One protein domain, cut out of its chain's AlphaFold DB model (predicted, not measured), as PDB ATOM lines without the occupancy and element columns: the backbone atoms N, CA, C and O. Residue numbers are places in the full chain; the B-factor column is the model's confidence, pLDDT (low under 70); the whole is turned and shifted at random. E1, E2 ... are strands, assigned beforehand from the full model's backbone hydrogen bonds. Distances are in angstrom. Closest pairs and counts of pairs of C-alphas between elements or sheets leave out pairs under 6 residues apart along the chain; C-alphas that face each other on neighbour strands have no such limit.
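Overview. This is residues 253 to 301 of the 324 residues of an uncharacterized protein of Vibrio splendidus (UniProt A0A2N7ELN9). Little regular structure: two small strand hairpins, E1 with E2 and E3 with E4, sit together at one end, and the long loop of residues 272 to 293 reaches out from them and folds back. The 49 printed residues hold four named strands, E1 to E4 in chain order, in two antiparallel two-stranded sheets, with no named helix. The class is all strand, with 18 residues in named elements; the whole is a loose rod, radius of gyration of the C-alphas 12.5 A, spanning 41 by 19 by 12 A.

Arrangement. E1, residues 253 to 257, and E2, residues 261 to 267, form an antiparallel hairpin at 161 degrees; N 255 and O 264 are 2.8 A apart. E3, residues 269 to 271, has its closest C-alphas to E2 at Ala 265 and Leu 271, 5.8 A. E4, residues 294 to 296, forms an antiparallel hairpin with E3 at 152 degrees; N 295 and O 270 are 2.8 A apart. E1 and E4 are only just apart, 8.1 A at the closest C-alphas.

Along the chain. E1 begins at C-alpha 253 (112.818, 100.046, 134.135) and measures 13.7 A, E2 18.5 A, E3 7.0 A and E4 6.8 A, ending at C-alpha 296 (111.204, 102.822, 124.197).

Size, cuts and confidence. The farthest C-alphas, Thr 282 and Val 301, are 41.6 A apart. The printed part has no cut; E3 to E4 is a long link, where residues 276 to 277 pair antiparallel with 289 to 290. Residues 259 to 260 and 278 to 288 have pLDDT under 70.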
ATOM      1  N   SER A 253     112.813  99.163 132.973       93.88
ATOM      2  CA  SER A 253     112.818 100.046 134.135       93.88
ATOM      3  C   SER A 253     113.457 101.382 133.799       93.88
ATOM      4  O   SER A 253     114.376 101.462 132.985       93.88
ATOM      5  N   ILE A 254     112.971 102.422 134.468       92.06
ATOM      6  CA  ILE A 254     113.593 103.740 134.525       92.06
ATOM      7  C   ILE A 254     113.826 104.094 135.986       92.06
ATOM      8  O   ILE A 254     113.037 103.739 136.862       92.06
ATOM      9  N   SER A 255     114.925 104.782 136.255       89.38
ATOM     10  CA  SER A 255     115.217 105.364 137.561       89.38
ATOM     11  C   SER A 255     115.279 106.873 137.426       89.38
ATOM     12  O   SER A 255     115.720 107.391 136.398       89.38
ATOM     13  N   THR A 256     114.845 107.575 138.470       83.75
ATOM     14  CA  THR A 256     114.984 109.024 138.559       83.75
ATOM     15  C   THR A 256     115.795 109.420 139.784       83.75
ATOM     16  O   THR A 256     115.837 108.698 140.779       83.75
ATOM     17  N   ASN A 257     116.440 110.582 139.727       76.50
ATOM     18  CA  ASN A 257     117.001 111.226 140.908       76.50
ATOM     19  C   ASN A 257     115.949 112.184 141.496       76.50
ATOM     20  O   ASN A 257     115.544 113.142 140.834       76.50
ATOM     21  N   ASN A 258     115.476 111.884 142.710       71.75
ATOM     22  CA  ASN A 258     114.454 112.636 143.451       71.75
ATOM     23  C   ASN A 258     113.113 112.849 142.720       71.75
ATOM     24  O   ASN A 258     112.365 113.749 143.083       71.75
ATOM     25  N   GLY A 259     112.780 112.024 141.717       66.31
ATOM     26  CA  GLY A 259     111.497 112.075 140.997       66.31
ATOM     27  C   GLY A 259     111.442 113.042 139.809       66.31
ATOM     28  O   GLY A 259     110.429 113.074 139.121       66.31
ATOM     29  N   TRP A 260     112.501 113.822 139.563       64.62
ATOM     30  CA  TRP A 260     112.467 114.938 138.604       64.62
ATOM     31  C   TRP A 260     113.327 114.702 137.356       64.62
ATOM     32  O   TRP A 260     113.091 115.330 136.330       64.62
ATOM     33  N   MET A 261     114.334 113.823 137.424       74.88
ATOM     34  CA  MET A 261     115.333 113.655 136.357       74.88
ATOM     35  C   MET A 261     115.609 112.180 136.098       74.88
ATOM     36  O   MET A 261     115.891 111.464 137.058       74.88
ATOM     37  N   PHE A 262     115.586 111.724 134.842       85.00
ATOM     38  CA  PHE A 262     115.940 110.344 134.497       85.00
ATOM     39  C   PHE A 262     117.444 110.111 134.688       85.00
ATOM     40  O   PHE A 262     118.272 110.850 134.159       85.00
ATOM     41  N   SER A 263     117.796 109.096 135.476       84.62
ATOM     42  CA  SER A 263     119.177 108.791 135.871       84.62
ATOM     43  C   SER A 263     119.668 107.433 135.373       84.62
ATOM     44  O   SER A 263     120.874 107.239 135.248       84.62
ATOM     45  N   ALA A 264     118.760 106.505 135.063       88.75
ATOM     46  CA  ALA A 264     119.085 105.228 134.435       88.75
ATOM     47  C   ALA A 264     117.870 104.655 133.700       88.75
ATOM     48  O   ALA A 264     116.727 104.936 134.064       88.75
ATOM     49  N   ALA A 265     118.125 103.811 132.705       93.06
ATOM     50  CA  ALA A 265     117.115 103.017 132.019       93.06
ATOM     51  C   ALA A 265     117.669 101.615 131.725       93.06
ATOM     52  O   ALA A 265     118.878 101.450 131.543       93.06
ATOM     53  N   SER A 266     116.802 100.601 131.707       95.25
ATOM     54  CA  SER A 266     117.178  99.224 131.381       95.25
ATOM     55  C   SER A 266     116.067  98.468 130.648       95.25
ATOM     56  O   SER A 266     114.901  98.874 130.645       95.25
ATOM     57  N   GLY A 267     116.430  97.341 130.034       96.19
ATOM     58  CA  GLY A 267     115.519  96.536 129.223       96.19
ATOM     59  C   GLY A 267     115.153  97.242 127.918       96.19
ATOM     60  O   GLY A 267     116.017  97.808 127.245       96.19
ATOM     61  N   ALA A 268     113.862  97.226 127.581       96.00
ATOM     62  CA  ALA A 268     113.328  97.877 126.381       96.00
ATOM     63  C   ALA A 268     113.323  99.421 126.448       96.00
ATOM     64  O   ALA A 268     112.796 100.067 125.549       96.00
ATOM     65  N   MET A 269     113.872 100.021 127.509       95.94
ATOM     66  CA  MET A 269     114.029 101.468 127.637       95.94
ATOM     67  C   MET A 269     115.504 101.865 127.645       95.94
ATOM     68  O   MET A 269     116.360 101.157 128.183       95.94
ATOM     69  N   GLU A 270     115.786 103.035 127.089       94.50
ATOM     70  CA  GLU A 270     117.071 103.724 127.183       94.50
ATOM     71  C   GLU A 270     116.863 105.209 127.482       94.50
ATOM     72  O   GLU A 270     115.777 105.747 127.270       94.50
ATOM     73  N   LEU A 271     117.893 105.877 127.998       91.31
ATOM     74  CA  LEU A 271     117.845 107.326 128.169       91.31
ATOM     75  C   LEU A 271     118.004 108.008 126.815       91.31
ATOM     76  O   LEU A 271     118.823 107.582 125.999       91.31
ATOM     77  N   ASP A 272     117.256 109.088 126.603       87.94
ATOM     78  CA  ASP A 272     117.454 109.904 125.415       87.94
ATOM     79  C   ASP A 272     118.871 110.517 125.435       87.94
ATOM     80  O   ASP A 272     119.314 111.004 126.488       87.94
ATOM     81  N   PRO A 273     119.613 110.468 124.310       83.00
ATOM     82  CA  PRO A 273     120.986 110.958 124.257       83.00
ATOM     83  C   PRO A 273     121.078 112.485 124.314       83.00
ATOM     84  O   PRO A 273     122.169 113.015 124.561       83.00
ATOM     85  N   SER A 274     119.975 113.210 124.089       82.88
ATOM     86  CA  SER A 274     119.940 114.650 124.307       82.88
ATOM     87  C   SER A 274     120.166 114.969 125.778       82.88
ATOM     88  O   SER A 274     119.878 114.196 126.694       82.88
ATOM     89  N   ARG A 275     120.744 116.142 126.004       76.75
ATOM     90  CA  ARG A 275     121.102 116.606 127.332       76.75
ATOM     91  C   ARG A 275     120.447 117.942 127.586       76.75
ATOM     92  O   ARG A 275     120.615 118.878 126.807       76.75
ATOM     93  N   GLN A 276     119.749 118.036 128.705       76.31
ATOM     94  CA  GLN A 276     119.230 119.285 129.227       76.31
ATOM     95  C   GLN A 276     120.025 119.667 130.475       76.31
ATOM     96  O   GLN A 276     120.367 118.821 131.301       76.31
ATOM     97  N   PHE A 277     120.352 120.951 130.607       70.06
ATOM     98  CA  PHE A 277     120.915 121.464 131.848       70.06
ATOM     99  C   PHE A 277     119.804 121.557 132.890       70.06
ATOM    100  O   PHE A 277     118.776 122.194 132.653       70.06
ATOM    101  N   SER A 278     120.012 120.943 134.051       66.31
ATOM    102  CA  SER A 278     119.137 121.124 135.201       66.31
ATOM    103  C   SER A 278     119.294 122.565 135.702       66.31
ATOM    104  O   SER A 278     120.240 122.876 136.425       66.31
ATOM    105  N   ALA A 279     118.416 123.473 135.289       56.50
ATOM    106  CA  ALA A 279     118.411 124.832 135.819       56.50
ATOM    107  C   ALA A 279     117.680 124.849 137.169       56.50
ATOM    108  O   ALA A 279     116.533 124.413 137.266       56.50
ATOM    109  N   ASN A 280     118.323 125.372 138.212       57.47
ATOM    110  CA  ASN A 280     117.601 125.804 139.403       57.47
ATOM    111  C   ASN A 280     116.787 127.050 139.001       57.47
ATOM    112  O   ASN A 280     117.321 127.952 138.358       57.47
ATOM    113  N   ALA A 281     115.496 127.099 139.355       59.19
ATOM    114  CA  ALA A 281     114.570 128.170 138.963       59.19
ATOM    115  C   ALA A 281     115.034 129.586 139.373       59.19
ATOM    116  O   ALA A 281     114.464 130.575 138.922       59.19
ATOM    117  N   THR A 282     116.057 129.683 140.230       57.12
ATOM    118  CA  THR A 282     116.561 130.941 140.790       57.12
ATOM    119  C   THR A 282     118.059 131.208 140.575       57.12
ATOM    120  O   THR A 282     118.452 132.368 140.641       57.12
ATOM    121  N   THR A 283     118.912 130.205 140.295       56.31
ATOM    122  CA  THR A 283     120.362 130.407 140.039       56.31
ATOM    123  C   THR A 283     120.950 129.341 139.101       56.31
ATOM    124  O   THR A 283     120.405 128.251 138.968       56.31
ATOM    125  N   SER A 284     122.089 129.620 138.460       57.03
ATOM    126  CA  SER A 284     122.799 128.680 137.572       57.03
ATOM    127  C   SER A 284     123.906 127.860 138.262       57.03
ATOM    128  O   SER A 284     124.576 127.055 137.614       57.03
ATOM    129  N   ILE A 285     124.114 128.032 139.572       55.78
ATOM    130  CA  ILE A 285     125.176 127.355 140.331       55.78
ATOM    131  C   ILE A 285     124.741 125.915 140.660       55.78
ATOM    132  O   ILE A 285     123.701 125.708 141.279       55.78
ATOM    133  N   GLY A 286     125.544 124.919 140.258       57.78
ATOM    134  CA  GLY A 286     125.292 123.491 140.525       57.78
ATOM    135  C   GLY A 286     124.460 122.749 139.467       57.78
ATOM    136  O   GLY A 286     124.059 121.613 139.707       57.78
ATOM    137  N   ALA A 287     124.203 123.360 138.305       62.66
ATOM    138  CA  ALA A 287     123.468 122.727 137.209       62.66
ATOM    139  C   ALA A 287     124.235 121.526 136.611       62.66
ATOM    140  O   ALA A 287     125.345 121.677 136.100       62.66
ATOM    141  N   GLY A 288     123.628 120.336 136.656       67.69
ATOM    142  CA  GLY A 288     124.111 119.115 136.013       67.69
ATOM    143  C   GLY A 288     123.466 118.891 134.645       67.69
ATOM    144  O   GLY A 288     122.403 119.424 134.334       67.69
ATOM    145  N   SER A 289     124.119 118.095 133.802       75.25
ATOM    146  CA  SER A 289     123.572 117.687 132.508       75.25
ATOM    147  C   SER A 289     122.802 116.377 132.675       75.25
ATOM    148  O   SER A 289     123.381 115.398 133.145       75.25
ATOM    149  N   VAL A 290     121.513 116.356 132.331       75.69
ATOM    150  CA  VAL A 290     120.619 115.199 132.520       75.69
ATOM    151  C   VAL A 290     119.866 114.853 131.240       75.69
ATOM    152  O   VAL A 290     119.689 115.713 130.376       75.69
ATOM    153  N   SER A 291     119.411 113.603 131.120       82.31
ATOM    154  CA  SER A 291     118.539 113.198 130.014       82.31
ATOM    155  C   SER A 291     117.116 113.713 130.264       82.31
ATOM    156  O   SER A 291     116.529 113.387 131.300       82.31
ATOM    157  N   PRO A 292     116.544 114.512 129.347       82.50
ATOM    158  CA  PRO A 292     115.203 115.071 129.511       82.50
ATOM    159  C   PRO A 292     114.096 114.045 129.231       82.50
ATOM    160  O   PRO A 292     112.940 114.279 129.572       82.50
ATOM    161  N   ALA A 293     114.438 112.916 128.607       87.50
ATOM    162  CA  ALA A 293     113.498 111.901 128.163       87.50
ATOM    163  C   ALA A 293     114.111 110.491 128.218       87.50
ATOM    164  O   ALA A 293     115.300 110.304 128.495       87.50
ATOM    165  N   PHE A 294     113.274 109.501 127.930       89.75
ATOM    166  CA  PHE A 294     113.656 108.120 127.673       89.75
ATOM    167  C   PHE A 294     113.023 107.673 126.354       89.75
ATOM    168  O   PHE A 294     111.957 108.163 125.978       89.75
ATOM    169  N   ASN A 295     113.658 106.717 125.685       93.38
ATOM    170  CA  ASN A 295     113.144 106.085 124.478       93.38
ATOM    171  C   ASN A 295     112.718 104.653 124.797       93.38
ATOM    172  O   ASN A 295     113.379 103.954 125.568       93.38
ATOM    173  N   PHE A 296     111.603 104.224 124.209       94.75
ATOM    174  CA  PHE A 296     111.204 102.822 124.197       94.75
ATOM    175  C   PHE A 296     111.603 102.204 122.863       94.75
ATOM    176  O   PHE A 296     111.170 102.666 121.807       94.75
ATOM    177  N   ASP A 297     112.381 101.131 122.929       95.19
ATOM    178  CA  ASP A 297     112.751 100.325 121.778       95.19
ATOM    179  C   ASP A 297     112.783  98.841 122.166       95.19
ATOM    180  O   ASP A 297     113.678  98.364 122.871       95.19
ATOM    181  N   ALA A 298     111.787  98.091 121.688       95.06
ATOM    182  CA  ALA A 298     111.698  96.649 121.902       95.06
ATOM    183  C   ALA A 298     112.860  95.881 121.247       95.06
ATOM    184  O   ALA A 298     113.227  94.814 121.746       95.06
ATOM    185  N   SER A 299     113.481  96.435 120.194       95.56
ATOM    186  CA  SER A 299     114.601  95.811 119.476       95.56
ATOM    187  C   SER A 299     115.817  95.565 120.373       95.56
ATOM    188  O   SER A 299     116.601  94.645 120.139       95.56
ATOM    189  N   ARG A 300     115.913  96.316 121.478       94.31
ATOM    190  CA  ARG A 300     116.950  96.180 122.508       94.31
ATOM    191  C   ARG A 300     116.914  94.843 123.248       94.31
ATOM    192  O   ARG A 300     117.919  94.458 123.840       94.31
ATOM    193  N   VAL A 301     115.770  94.156 123.266       95.12
ATOM    194  CA  VAL A 301     115.580  92.901 124.022       95.12
ATOM    195  C   VAL A 301     114.988  91.761 123.193       95.12
ATOM    196  O   VAL A 301     115.068  90.607 123.613       95.12
TER     197      VAL A 301